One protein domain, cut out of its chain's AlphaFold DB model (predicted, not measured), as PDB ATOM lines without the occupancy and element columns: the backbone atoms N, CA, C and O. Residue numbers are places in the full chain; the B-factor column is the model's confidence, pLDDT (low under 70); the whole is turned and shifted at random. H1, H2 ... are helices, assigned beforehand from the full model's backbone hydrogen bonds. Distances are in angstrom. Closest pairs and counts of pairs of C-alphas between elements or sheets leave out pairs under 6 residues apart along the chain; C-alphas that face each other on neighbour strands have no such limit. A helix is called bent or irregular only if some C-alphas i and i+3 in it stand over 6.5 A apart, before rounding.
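What this domain is: This is residues 3 to 95 of the 255 residues of an uncharacterized protein of Planctomycetes bacterium (UniProt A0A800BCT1). Helices H2 and H3 form a hairpin, H4 crosses H2 on one side of it, and a long looped stretch, residues 3 to 37, lies on the side away from H4. H1 makes a corner with the beginning of H2. The printed part has 93 residues with four named helices, H1, H2, H3 and H4 in chain order, no named strand, and the class all helix. It is compact, with a radius of gyration of the C-alphas of 12.1 A, and rounded, spanning 30 by 26 by 22 A.

Where its parts are: Start at C-alpha 3, at (184.055, 131.761, 93.768); no named element comes before residue 38. Find C-alpha 38 at (177.262, 136.189, 76.211), where H1, residues 38 to 46, begins. Next come H2, residues 50 to 63, 20.0 A long, and H3, residues 65 to 74, 14.7 A. H4, residues 77 to 93, runs 25.2 A to C-alpha 93 at (193.141, 155.728, 85.863). It is irregular, with C-alphas 78 and 81 7.3 A apart, and has a kink of 26 degrees near residue 84.

How they stand to each other: Look first at H2, the hub, which touches the three other helices. With residues 50 to 53 alone it only just touches H1, only at the corner, with 3 pairs of C-alphas within 8 A; the closest C-alphas, of Leu 44 and Ala 50, are 5.3 A apart. H2 and H3, a helical hairpin, touch at a shallow tilt of 29 degrees, opposite ways, closest at C-alphas 61 and 68, 5.0 A. H4 touches H2 at 71 degrees, only just about perpendicular, closest at C-alphas 58 and 87, 4.4 A. Every O i to N i+4 pair is within hydrogen-bond range in H1 and H2, against 5 of 6 in H3 and 11 of 13 in H4.

The domain as a whole: The C-alphas farthest apart, of Gly 9 and Val 95, are 35.6 A apart. The printed part has no cut, and the three links between helices are tight. Look for pLDDT under 70 at 13 residues, among them 91 to 95.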
ATOM      1  N   ARG A   3     183.184 131.933  94.935       76.25
ATOM      2  CA  ARG A   3     184.055 131.761  93.768       76.25
ATOM      3  C   ARG A   3     183.201 131.727  92.507       76.25
ATOM      4  O   ARG A   3     182.140 131.108  92.489       76.25
ATOM      5  N   CYS A   4     183.680 132.376  91.456       82.06
ATOM      6  CA  CYS A   4     183.062 132.315  90.147       82.06
ATOM      7  C   CYS A   4     183.042 130.861  89.669       82.06
ATOM      8  O   CYS A   4     184.094 130.235  89.535       82.06
ATOM      9  N   ALA A   5     181.850 130.359  89.353       83.00
ATOM     10  CA  ALA A   5     181.635 129.005  88.849       83.00
ATOM     11  C   ALA A   5     182.240 128.769  87.451       83.00
ATOM     12  O   ALA A   5     182.229 127.647  86.957       83.00
ATOM     13  N   GLY A   6     182.756 129.823  86.813       84.81
ATOM     14  CA  GLY A   6     183.282 129.763  85.457       84.81
ATOM     15  C   GLY A   6     182.168 129.610  84.423       84.81
ATOM     16  O   GLY A   6     180.996 129.868  84.717       84.81
ATOM     17  N   ARG A   7     182.537 129.253  83.194       83.50
ATOM     18  CA  ARG A   7     181.614 129.167  82.057       83.50
ATOM     19  C   ARG A   7     181.839 127.852  81.318       83.50
ATOM     20  O   ARG A   7     182.972 127.406  81.228       83.50
ATOM     21  N   ASP A   8     180.775 127.242  80.801       79.19
ATOM     22  CA  ASP A   8     180.854 126.035  79.959       79.19
ATOM     23  C   ASP A   8     181.584 124.853  80.638       79.19
ATOM     24  O   ASP A   8     182.285 124.078  79.999       79.19
ATOM     25  N   GLY A   9     181.451 124.737  81.966       69.38
ATOM     26  CA  GLY A   9     182.126 123.706  82.762       69.38
ATOM     27  C   GLY A   9     183.623 123.945  82.992       69.38
ATOM     28  O   GLY A   9     184.252 123.153  83.690       69.38
ATOM     29  N   THR A  10     184.199 125.032  82.465       76.25
ATOM     30  CA  THR A  10     185.595 125.405  82.719       76.25
ATOM     31  C   THR A  10     185.700 126.336  83.918       76.25
ATOM     32  O   THR A  10     184.850 127.207  84.130       76.25
ATOM     33  N   ALA A  11     186.763 126.172  84.706       80.12
ATOM     34  CA  ALA A  11     187.045 127.053  85.830       80.12
ATOM     35  C   ALA A  11     187.230 128.505  85.354       80.12
ATOM     36  O   ALA A  11     187.645 128.773  84.227       80.12
ATOM     37  N   CYS A  12     186.897 129.463  86.217       82.94
ATOM     38  CA  CYS A  12     187.156 130.869  85.935       82.94
ATOM     39  C   CYS A  12     188.664 131.149  85.961       82.94
ATOM     40  O   CYS A  12     189.327 130.843  86.946       82.94
ATOM     41  N   GLU A  13     189.170 131.786  84.909       83.75
ATOM     42  CA  GLU A  13     190.586 132.160  84.769       83.75
ATOM     43  C   GLU A  13     190.814 133.669  84.965       83.75
ATOM     44  O   GLU A  13     191.943 134.147  85.000       83.75
ATOM     45  N   PHE A  14     189.733 134.440  85.109       86.50
ATOM     46  CA  PHE A  14     189.744 135.903  85.026       86.50
ATOM     47  C   PHE A  14     189.756 136.587  86.396       86.50
ATOM     48  O   PHE A  14     189.053 137.575  86.623       86.50
ATOM     49  N   SER A  15     190.517 136.042  87.343       79.00
ATOM     50  CA  SER A  15     190.683 136.665  88.655       79.00
ATOM     51  C   SER A  15     191.549 137.916  88.557       79.00
ATOM     52  O   SER A  15     192.694 137.883  88.117       79.00
ATOM     53  N   THR A  16     191.004 139.033  89.036       73.44
ATOM     54  CA  THR A  16     191.717 140.312  89.171       73.44
ATOM     55  C   THR A  16     192.520 140.405  90.474       73.44
ATOM     56  O   THR A  16     193.036 141.471  90.812       73.44
ATOM     57  N   HIS A  17     192.606 139.305  91.227       65.00
ATOM     58  CA  HIS A  17     193.321 139.221  92.502       65.00
ATOM     59  C   HIS A  17     194.549 138.316  92.413       65.00
ATOM     60  O   HIS A  17     195.584 138.630  92.995       65.00
ATOM     61  N   GLN A  18     194.440 137.203  91.685       65.94
ATOM     62  CA  GLN A  18     195.518 136.236  91.528       65.94
ATOM     63  C   GLN A  18     195.324 135.439  90.239       65.94
ATOM     64  O   GLN A  18     194.295 134.795  90.052       65.94
ATOM     65  N   ILE A  19     196.333 135.444  89.372       71.06
ATOM     66  CA  ILE A  19     196.319 134.644  88.145       71.06
ATOM     67  C   ILE A  19     196.263 133.149  88.484       71.06
ATOM     68  O   ILE A  19     196.924 132.687  89.417       71.06
ATOM     69  N   GLY A  20     195.467 132.400  87.718       64.56
ATOM     70  CA  GLY A  20     195.293 130.957  87.895       64.56
ATOM     71  C   GLY A  20     194.293 130.560  88.984       64.56
ATOM     72  O   GLY A  20     194.143 129.370  89.252       64.56
ATOM     73  N   THR A  21     193.593 131.516  89.606       68.19
ATOM     74  CA  THR A  21     192.477 131.229  90.521       68.19
ATOM     75  C   THR A  21     191.151 131.785  89.990       68.19
ATOM     76  O   THR A  21     191.150 132.721  89.187       68.19
ATOM     77  N   PRO A  22     190.000 131.237  90.426       74.62
ATOM     78  CA  PRO A  22     188.696 131.793  90.087       74.62
ATOM     79  C   PRO A  22     188.500 133.207  90.635       74.62
ATOM     80  O   PRO A  22     188.875 133.504  91.768       74.62
ATOM     81  N   ALA A  23     187.837 134.067  89.859       79.75
ATOM     82  CA  ALA A  23     187.420 135.383  90.336       79.75
ATOM     83  C   ALA A  23     186.426 135.266  91.505       79.75
ATOM     84  O   ALA A  23     185.608 134.347  91.543       79.75
ATOM     85  N   TRP A  24     186.442 136.230  92.424       76.00
ATOM     86  CA  TRP A  24     185.459 136.319  93.503       76.00
ATOM     87  C   TRP A  24     184.266 137.169  93.087       76.00
ATOM     88  O   TRP A  24     184.423 138.229  92.482       76.00
ATOM     89  N   VAL A  25     183.065 136.717  93.438       78.38
ATOM     90  CA  VAL A  25     181.814 137.412  93.134       78.38
ATOM     91  C   VAL A  25     180.986 137.642  94.392       78.38
ATOM     92  O   VAL A  25     181.055 136.900  95.378       78.38
ATOM     93  N   ARG A  26     180.224 138.737  94.398       72.19
ATOM     94  CA  ARG A  26     179.304 139.053  95.494       72.19
ATOM     95  C   ARG A  26     178.001 138.289  95.288       72.19
ATOM     96  O   ARG A  26     177.434 138.331  94.202       72.19
ATOM     97  N   ALA A  27     177.519 137.630  96.338       64.25
ATOM     98  CA  ALA A  27     176.206 136.997  96.316       64.25
ATOM     99  C   ALA A  27     175.120 138.052  95.999       64.25
ATOM    100  O   ALA A  27     175.242 139.182  96.480       64.25
ATOM    101  N   PRO A  28     174.093 137.719  95.195       78.56
ATOM    102  CA  PRO A  28     173.734 136.373  94.732       78.56
ATOM    103  C   PRO A  28     174.431 135.921  93.434       78.56
ATOM    104  O   PRO A  28     174.109 134.855  92.918       78.56
ATOM    105  N   ALA A  29     175.370 136.699  92.882       78.25
ATOM    106  CA  ALA A  29     176.042 136.322  91.644       78.25
ATOM    107  C   ALA A  29     176.883 135.047  91.821       78.25
ATOM    108  O   ALA A  29     177.581 134.866  92.820       78.25
ATOM    109  N   VAL A  30     176.826 134.174  90.814       83.25
ATOM    110  CA  VAL A  30     177.578 132.907  90.754       83.25
ATOM    111  C   VAL A  30     178.715 132.941  89.733       83.25
ATOM    112  O   VAL A  30     179.598 132.085  89.763       83.25
ATOM    113  N   ARG A  31     178.731 133.934  88.836       86.94
ATOM    114  CA  ARG A  31     179.744 134.111  87.790       86.94
ATOM    115  C   ARG A  31     180.226 135.555  87.753       86.94
ATOM    116  O   ARG A  31     179.464 136.469  88.060       86.94
ATOM    117  N   CYS A  32     181.506 135.754  87.436       88.06
ATOM    118  CA  CYS A  32     182.055 137.089  87.224       88.06
ATOM    119  C   CYS A  32     181.592 137.618  85.868       88.06
ATOM    120  O   CYS A  32     181.165 136.847  85.010       88.06
ATOM    121  N   VAL A  33     181.734 138.925  85.660       87.62
ATOM    122  CA  VAL A  33     181.233 139.593  84.453       87.62
ATOM    123  C   VAL A  33     181.757 138.977  83.146       87.62
ATOM    124  O   VAL A  33     181.022 138.886  82.173       87.62
ATOM    125  N   LEU A  34     182.993 138.466  83.137       89.31
ATOM    126  CA  LEU A  34     183.617 137.833  81.965       89.31
ATOM    127  C   LEU A  34     183.229 136.357  81.766       89.31
ATOM    128  O   LEU A  34     183.424 135.807  80.682       89.31
ATOM    129  N   CYS A  35     182.705 135.707  82.807       89.19
ATOM    130  CA  CYS A  35     182.190 134.338  82.747       89.19
ATOM    131  C   CYS A  35     180.665 134.287  82.594       89.19
ATOM    132  O   CYS A  35     180.123 133.190  82.474       89.19
ATOM    133  N   ASP A  36     179.975 135.429  82.623       87.50
ATOM    134  CA  ASP A  36     178.523 135.486  82.467       87.50
ATOM    135  C   ASP A  36     178.084 135.079  81.043       87.50
ATOM    136  O   ASP A  36     178.896 134.902  80.125       87.50
ATOM    137  N   GLU A  37     176.778 134.893  80.873       86.00
ATOM    138  CA  GLU A  37     176.142 134.608  79.585       86.00
ATOM    139  C   GLU A  37     176.552 135.656  78.526       86.00
ATOM    140  O   GLU A  37     176.519 136.857  78.816       86.00
ATOM    141  N   PRO A  38     176.885 135.256  77.280       84.81
ATOM    142  CA  PRO A  38     177.262 136.189  76.211       84.81
ATOM    143  C   PRO A  38     176.275 137.336  76.015       84.81
ATOM    144  O   PRO A  38     176.680 138.477  75.811       84.81
ATOM    145  N   SER A  39     174.980 137.028  76.092       84.06
ATOM    146  CA  SER A  39     173.887 137.988  75.945       84.06
ATOM    147  C   SER A  39     173.893 139.032  77.061       84.06
ATOM    148  O   SER A  39     173.719 140.220  76.793       84.06
ATOM    149  N   ARG A  40     174.173 138.621  78.304       85.00
ATOM    150  CA  ARG A  40     174.317 139.531  79.448       85.00
ATOM    151  C   ARG A  40     175.568 140.383  79.354       85.00
ATOM    152  O   ARG A  40     175.485 141.586  79.562       85.00
ATOM    153  N   LEU A  41     176.705 139.788  79.001       86.31
ATOM    154  CA  LEU A  41     177.944 140.535  78.799       86.31
ATOM    155  C   LEU A  41     177.782 141.581  77.687       86.31
ATOM    156  O   LEU A  41     178.210 142.720  77.847       86.31
ATOM    157  N   HIS A  42     177.107 141.225  76.593       85.81
ATOM    158  CA  HIS A  42     176.793 142.160  75.517       85.81
ATOM    159  C   HIS A  42     175.897 143.311  75.998       85.81
ATOM    160  O   HIS A  42     176.210 144.473  75.750       85.81
ATOM    161  N   HIS A  43     174.843 143.006  76.759       85.69
ATOM    162  CA  HIS A  43     173.974 144.024  77.348       85.69
ATOM    163  C   HIS A  43     174.720 144.939  78.335       85.69
ATOM    164  O   HIS A  43     174.482 146.141  78.360       85.69
ATOM    165  N   LEU A  44     175.636 144.395  79.143       85.88
ATOM    166  CA  LEU A  44     176.454 145.178  80.076       85.88
ATOM    167  C   LEU A  44     177.410 146.124  79.348       85.88
ATOM    168  O   LEU A  44     177.595 147.249  79.788       85.88
ATOM    169  N   ILE A  45     177.992 145.694  78.227       86.94
ATOM    170  CA  ILE A  45     178.852 146.544  77.389       86.94
ATOM    171  C   ILE A  45     178.052 147.679  76.729       86.94
ATOM    172  O   ILE A  45     178.592 148.763  76.502       86.94
ATOM    173  N   ALA A  46     176.778 147.435  76.422       84.00
ATOM    174  CA  ALA A  46     175.879 148.418  75.825       84.00
ATOM    175  C   ALA A  46     175.253 149.391  76.844       84.00
ATOM    176  O   ALA A  46     174.611 150.354  76.430       84.00
ATOM    177  N   SER A  47     175.421 149.159  78.150       86.62
ATOM    178  CA  SER A  47     174.829 149.976  79.212       86.62
ATOM    179  C   SER A  47     175.877 150.757  80.006       86.62
ATOM    180  O   SER A  47     177.083 150.558  79.857       86.62
ATOM    181  N   ASP A  48     175.421 151.610  80.923       75.31
ATOM    182  CA  ASP A  48     176.297 152.348  81.844       75.31
ATOM    183  C   ASP A  48     177.114 151.427  82.775       75.31
ATOM    184  O   ASP A  48     178.127 151.838  83.342       75.31
ATOM    185  N   ALA A  49     176.735 150.147  82.887       78.69
ATOM    186  CA  ALA A  49     177.489 149.136  83.627       78.69
ATOM    187  C   ALA A  49     178.765 148.663  82.898       78.69
ATOM    188  O   ALA A  49     179.551 147.894  83.459       78.69
ATOM    189  N   ALA A  50     179.023 149.138  81.674       84.44
ATOM    190  CA  ALA A  50     180.222 148.805  80.910       84.44
ATOM    191  C   ALA A  50     181.514 149.198  81.648       84.44
ATOM    192  O   ALA A  50     182.552 148.559  81.472       84.44
ATOM    193  N   GLN A  51     181.450 150.199  82.533       82.06
ATOM    194  CA  GLN A  51     182.590 150.654  83.328       82.06
ATOM    195  C   GLN A  51     183.202 149.546  84.200       82.06
ATOM    196  O   GLN A  51     184.427 149.498  84.360       82.06
ATOM    197  N   ASP A  52     182.389 148.623  84.715       82.00
ATOM    198  CA  ASP A  52     182.868 147.487  85.510       82.00
ATOM    199  C   ASP A  52     183.585 146.452  84.634       82.00
ATOM    200  O   ASP A  52     184.605 145.879  85.039       82.00
ATOM    201  N   VAL A  53     183.113 146.262  83.396       89.00
ATOM    202  CA  VAL A  53     183.778 145.428  82.381       89.00
ATOM    203  C   VAL A  53     185.139 146.026  82.034       89.00
ATOM    204  O   VAL A  53     186.153 145.327  82.089       89.00
ATOM    205  N   TRP A  54     185.189 147.331  81.744       89.56
ATOM    206  CA  TRP A  54     186.427 148.041  81.405       89.56
ATOM    207  C   TRP A  54     187.423 148.027  82.555       89.56
ATOM    208  O   TRP A  54     188.600 147.742  82.343       89.56
ATOM    209  N   SER A  55     186.951 148.247  83.781       84.38
ATOM    210  CA  SER A  55     187.781 148.186  84.984       84.38
ATOM    211  C   SER A  55     188.338 146.784  85.228       84.38
ATOM    212  O   SER A  55     189.498 146.638  85.612       84.38
ATOM    213  N   THR A  56     187.542 145.741  84.979       86.12
ATOM    214  CA  THR A  56     187.985 144.345  85.093       86.12
ATOM    215  C   THR A  56     189.056 144.029  84.051       86.12
ATOM    216  O   THR A  56     190.121 143.526  84.402       86.12
ATOM    217  N   LEU A  57     188.820 144.387  82.787       86.75
ATOM    218  CA  LEU A  57     189.782 144.196  81.701       86.75
ATOM    219  C   LEU A  57     191.082 144.978  81.933       86.75
ATOM    220  O   LEU A  57     192.158 144.434  81.713       86.75
ATOM    221  N   ALA A  58     191.000 146.213  82.431       80.69
ATOM    222  CA  ALA A  58     192.164 147.020  82.785       80.69
ATOM    223  C   ALA A  58     193.011 146.361  83.881       80.69
ATOM    224  O   ALA A  58     194.231 146.292  83.761       80.69
ATOM    225  N   ARG A  59     192.374 145.819  84.928       75.19
ATOM    226  CA  ARG A  59     193.073 145.078  85.990       75.19
ATOM    227  C   ARG A  59     193.761 143.831  85.448       75.19
ATOM    228  O   ARG A  59     194.905 143.589  85.808       75.19
ATOM    229  N   LEU A  60     193.102 143.069  84.576       78.56
ATOM    230  CA  LEU A  60     193.726 141.905  83.940       78.56
ATOM    231  C   LEU A  60     194.903 142.315  83.054       78.56
ATOM    232  O   LEU A  60     195.945 141.688  83.145       78.56
ATOM    233  N   MET A  61     194.782 143.402  82.287       77.62
ATOM    234  CA  MET A  61     195.875 143.928  81.456       77.62
ATOM    235  C   MET A  61     197.102 144.328  82.284       77.62
ATOM    236  O   MET A  61     198.231 144.126  81.850       77.62
ATOM    237  N   ILE A  62     196.884 144.881  83.480       66.50
ATOM    238  CA  ILE A  62     197.961 145.227  84.416       66.50
ATOM    239  C   ILE A  62     198.595 143.963  85.020       66.50
ATOM    240  O   ILE A  62     199.803 143.937  85.244       66.50
ATOM    241  N   LEU A  63     197.790 142.935  85.303       63.66
ATOM    242  CA  LEU A  63     198.241 141.711  85.969       63.66
ATOM    243  C   LEU A  63     198.965 140.749  85.026       63.66
ATOM    244  O   LEU A  63     200.014 140.228  85.394       63.66
ATOM    245  N   ASP A  64     198.393 140.477  83.854       70.00
ATOM    246  CA  ASP A  64     198.905 139.502  82.897       70.00
ATOM    247  C   ASP A  64     198.328 139.738  81.484       70.00
ATOM    248  O   ASP A  64     197.111 139.735  81.260       70.00
ATOM    249  N   GLN A  65     199.219 139.933  80.509       73.38
ATOM    250  CA  GLN A  65     198.855 140.257  79.127       73.38
ATOM    251  C   GLN A  65     198.180 139.083  78.391       73.38
ATOM    252  O   GLN A  65     197.348 139.309  77.503       73.38
ATOM    253  N   ASP A  66     198.500 137.844  78.760       75.88
ATOM    254  CA  ASP A  66     197.939 136.642  78.148       75.88
ATOM    255  C   ASP A  66     196.532 136.391  78.692       75.88
ATOM    256  O   ASP A  66     195.596 136.162  77.921       75.88
ATOM    257  N   VAL A  67     196.334 136.565  80.001       78.94
ATOM    258  CA  VAL A  67     195.007 136.487  80.634       78.94
ATOM    259  C   VAL A  67     194.099 137.608  80.143       78.94
ATOM    260  O   VAL A  67     192.917 137.381  79.883       78.94
ATOM    261  N   PHE A  68     194.635 138.812  79.940       84.06
ATOM    262  CA  PHE A  68     193.907 139.894  79.281       84.06
ATOM    263  C   PHE A  68     193.504 139.534  77.847       84.06
ATOM    264  O   PHE A  68     192.357 139.750  77.450       84.06
ATOM    265  N   SER A  69     194.419 138.950  77.070       85.38
ATOM    266  CA  SER A  69     194.122 138.509  75.705       85.38
ATOM    267  C   SER A  69     193.043 137.423  75.685       85.38
ATOM    268  O   SER A  69     192.117 137.506  74.877       85.38
ATOM    269  N   ALA A  70     193.088 136.471  76.620       86.75
ATOM    270  CA  ALA A  70     192.053 135.455  76.805       86.75
ATOM    271  C   ALA A  70     190.707 136.065  77.237       86.75
ATOM    272  O   ALA A  70     189.653 135.684  76.723       86.75
ATOM    273  N   ALA A  71     190.722 137.062  78.124       89.12
ATOM    274  CA  ALA A  71     189.524 137.778  78.553       89.12
ATOM    275  C   ALA A  71     188.857 138.532  77.393       89.12
ATOM    276  O   ALA A  71     187.634 138.510  77.262       89.12
ATOM    277  N   LEU A  72     189.639 139.133  76.491       90.25
ATOM    278  CA  LEU A  72     189.109 139.787  75.289       90.25
ATOM    279  C   LEU A  72     188.395 138.820  74.342       90.25
ATOM    280  O   LEU A  72     187.477 139.234  73.637       90.25
ATOM    281  N   LEU A  73     188.763 137.536  74.323       90.56
ATOM    282  CA  LEU A  73     188.051 136.544  73.514       90.56
ATOM    283  C   LEU A  73     186.612 136.331  73.999       90.56
ATOM    284  O   LEU A  73     185.756 135.973  73.187       90.56
ATOM    285  N   ARG A  74     186.325 136.614  75.279       88.50
ATOM    286  CA  ARG A  74     184.967 136.581  75.849       88.50
ATOM    287  C   ARG A  74     184.108 137.763  75.400       88.50
ATOM    288  O   ARG A  74     182.886 137.657  75.425       88.50
ATOM    289  N   ILE A  75     184.728 138.856  74.955       89.88
ATOM    290  CA  ILE A  75     184.038 140.029  74.415       89.88
ATOM    291  C   ILE A  75     183.586 139.739  72.969       89.88
ATOM    292  O   ILE A  75     184.369 139.169  72.193       89.88
ATOM    293  N   PRO A  76     182.356 140.139  72.575       88.19
ATOM    294  CA  PRO A  76     181.877 140.009  71.200       88.19
ATOM    295  C   PRO A  76     182.861 140.611  70.196       88.19
ATOM    296  O   PRO A  76     183.398 141.691  70.429       88.19
ATOM    297  N   GLN A  77     183.094 139.927  69.072       86.88
ATOM    298  CA  GLN A  77     184.164 140.270  68.127       86.88
ATOM    299  C   GLN A  77     184.140 141.740  67.678       86.88
ATOM    300  O   GLN A  77     185.199 142.364  67.644       86.88
ATOM    301  N   GLY A  78     182.953 142.299  67.410       87.38
ATOM    302  CA  GLY A  78     182.786 143.704  67.016       87.38
ATOM    303  C   GLY A  78     183.159 144.725  68.100       87.38
ATOM    304  O   GLY A  78     183.573 145.831  67.777       87.38
ATOM    305  N   GLU A  79     183.110 144.346  69.379       89.00
ATOM    306  CA  GLU A  79     183.386 145.237  70.515       89.00
ATOM    307  C   GLU A  79     184.827 145.114  71.039       89.00
ATOM    308  O   GLU A  79     185.256 145.911  71.871       89.00
ATOM    309  N   ARG A  80     185.617 144.133  70.576       91.81
ATOM    310  CA  ARG A  80     186.955 143.838  71.136       91.81
ATOM    311  C   ARG A  80     187.937 144.999  71.020       91.81
ATOM    312  O   ARG A  80     188.728 145.223  71.936       91.81
ATOM    313  N   GLN A  81     187.904 145.724  69.904       88.81
ATOM    314  CA  GLN A  81     188.804 146.858  69.694       88.81
ATOM    315  C   GLN A  81     188.453 148.014  70.636       88.81
ATOM    316  O   GLN A  81     189.322 148.523  71.344       88.81
ATOM    317  N   ARG A  82     187.160 148.335  70.744       90.44
ATOM    318  CA  ARG A  82     186.650 149.309  71.712       90.44
ATOM    319  C   ARG A  82     186.983 148.896  73.146       90.44
ATOM    320  O   ARG A  82     187.456 149.719  73.923       90.44
ATOM    321  N   ALA A  83     186.812 147.620  73.484       89.00
ATOM    322  CA  ALA A  83     187.151 147.077  74.794       89.00
ATOM    323  C   ALA A  83     188.636 147.251  75.134       89.00
ATOM    324  O   ALA A  83     188.963 147.635  76.254       89.00
ATOM    325  N   ARG A  84     189.541 147.033  74.167       89.38
ATOM    326  CA  ARG A  84     190.980 147.299  74.337       89.38
ATOM    327  C   ARG A  84     191.261 148.764  74.633       89.38
ATOM    328  O   ARG A  84     192.027 149.063  75.545       89.38
ATOM    329  N   GLU A  85     190.663 149.672  73.875       88.12
ATOM    330  CA  GLU A  85     190.873 151.110  74.053       88.12
ATOM    331  C   GLU A  85     190.334 151.601  75.398       88.12
ATOM    332  O   GLU A  85     191.024 152.329  76.112       88.12
ATOM    333  N   GLN A  86     189.140 151.151  75.790       89.62
ATOM    334  CA  GLN A  86     188.546 151.506  77.078       89.62
ATOM    335  C   GLN A  86     189.314 150.896  78.252       89.62
ATOM    336  O   GLN A  86     189.570 151.590  79.231       89.62
ATOM    337  N   ALA A  87     189.767 149.644  78.143       85.00
ATOM    338  CA  ALA A  87     190.625 149.024  79.151       85.00
ATOM    339  C   ALA A  87     191.960 149.768  79.300       85.00
ATOM    340  O   ALA A  87     192.419 149.967  80.420       85.00
ATOM    341  N   ARG A  88     192.561 150.248  78.200       78.94
ATOM    342  CA  ARG A  88     193.766 151.096  78.250       78.94
ATOM    343  C   ARG A  88     193.507 152.426  78.947       78.94
ATOM    344  O   ARG A  88     194.272 152.802  79.828       78.94
ATOM    345  N   ARG A  89     192.413 153.112  78.613       78.69
ATOM    346  CA  ARG A  89     192.026 154.366  79.284       78.69
ATOM    347  C   ARG A  89     191.762 154.154  80.774       78.69
ATOM    348  O   ARG A  89     192.251 154.922  81.597       78.69
ATOM    349  N   ALA A  90     191.047 153.089  81.130       78.06
ATOM    350  CA  ALA A  90     190.796 152.725  82.520       78.06
ATOM    351  C   ALA A  90     192.094 152.342  83.254       78.06
ATOM    352  O   ALA A  90     192.275 152.746  84.399       78.06
ATOM    353  N   ALA A  91     193.029 151.649  82.592       69.25
ATOM    354  CA  ALA A  91     194.360 151.342  83.121       69.25
ATOM    355  C   ALA A  91     195.143 152.603  83.501       69.25
ATOM    356  O   ALA A  91     195.734 152.642  84.577       69.25
ATOM    357  N   CYS A  92     195.066 153.663  82.690       61.12
ATOM    358  CA  CYS A  92     195.656 154.958  83.031       61.12
ATOM    359  C   CYS A  92     195.068 155.552  84.321       61.12
ATOM    360  O   CYS A  92     195.795 156.165  85.093       61.12
ATOM    361  N   GLY A  93     193.780 155.322  84.605       59.44
ATOM    362  CA  GLY A  93     193.141 155.728  85.863       59.44
ATOM    363  C   GLY A  93     193.623 154.949  87.096       59.44
ATOM    364  O   GLY A  93     193.467 155.417  88.225       59.44
ATOM    365  N   PHE A  94     194.246 153.782  86.903       54.91
ATOM    366  CA  PHE A  94     194.918 153.042  87.973       54.91
ATOM    367  C   PHE A  94     196.355 153.521  88.218       54.91
ATOM    368  O   PHE A  94     196.942 153.116  89.216       54.91
ATOM    369  N   VAL A  95     196.908 154.406  87.379       50.81
ATOM    370  CA  VAL A  95     198.203 155.056  87.617       50.81
ATOM    371  C   VAL A  95     197.971 156.274  88.519       50.81
ATOM    372  O   VAL A  95     197.316 157.232  88.104       50.81
TER     373      VAL A  95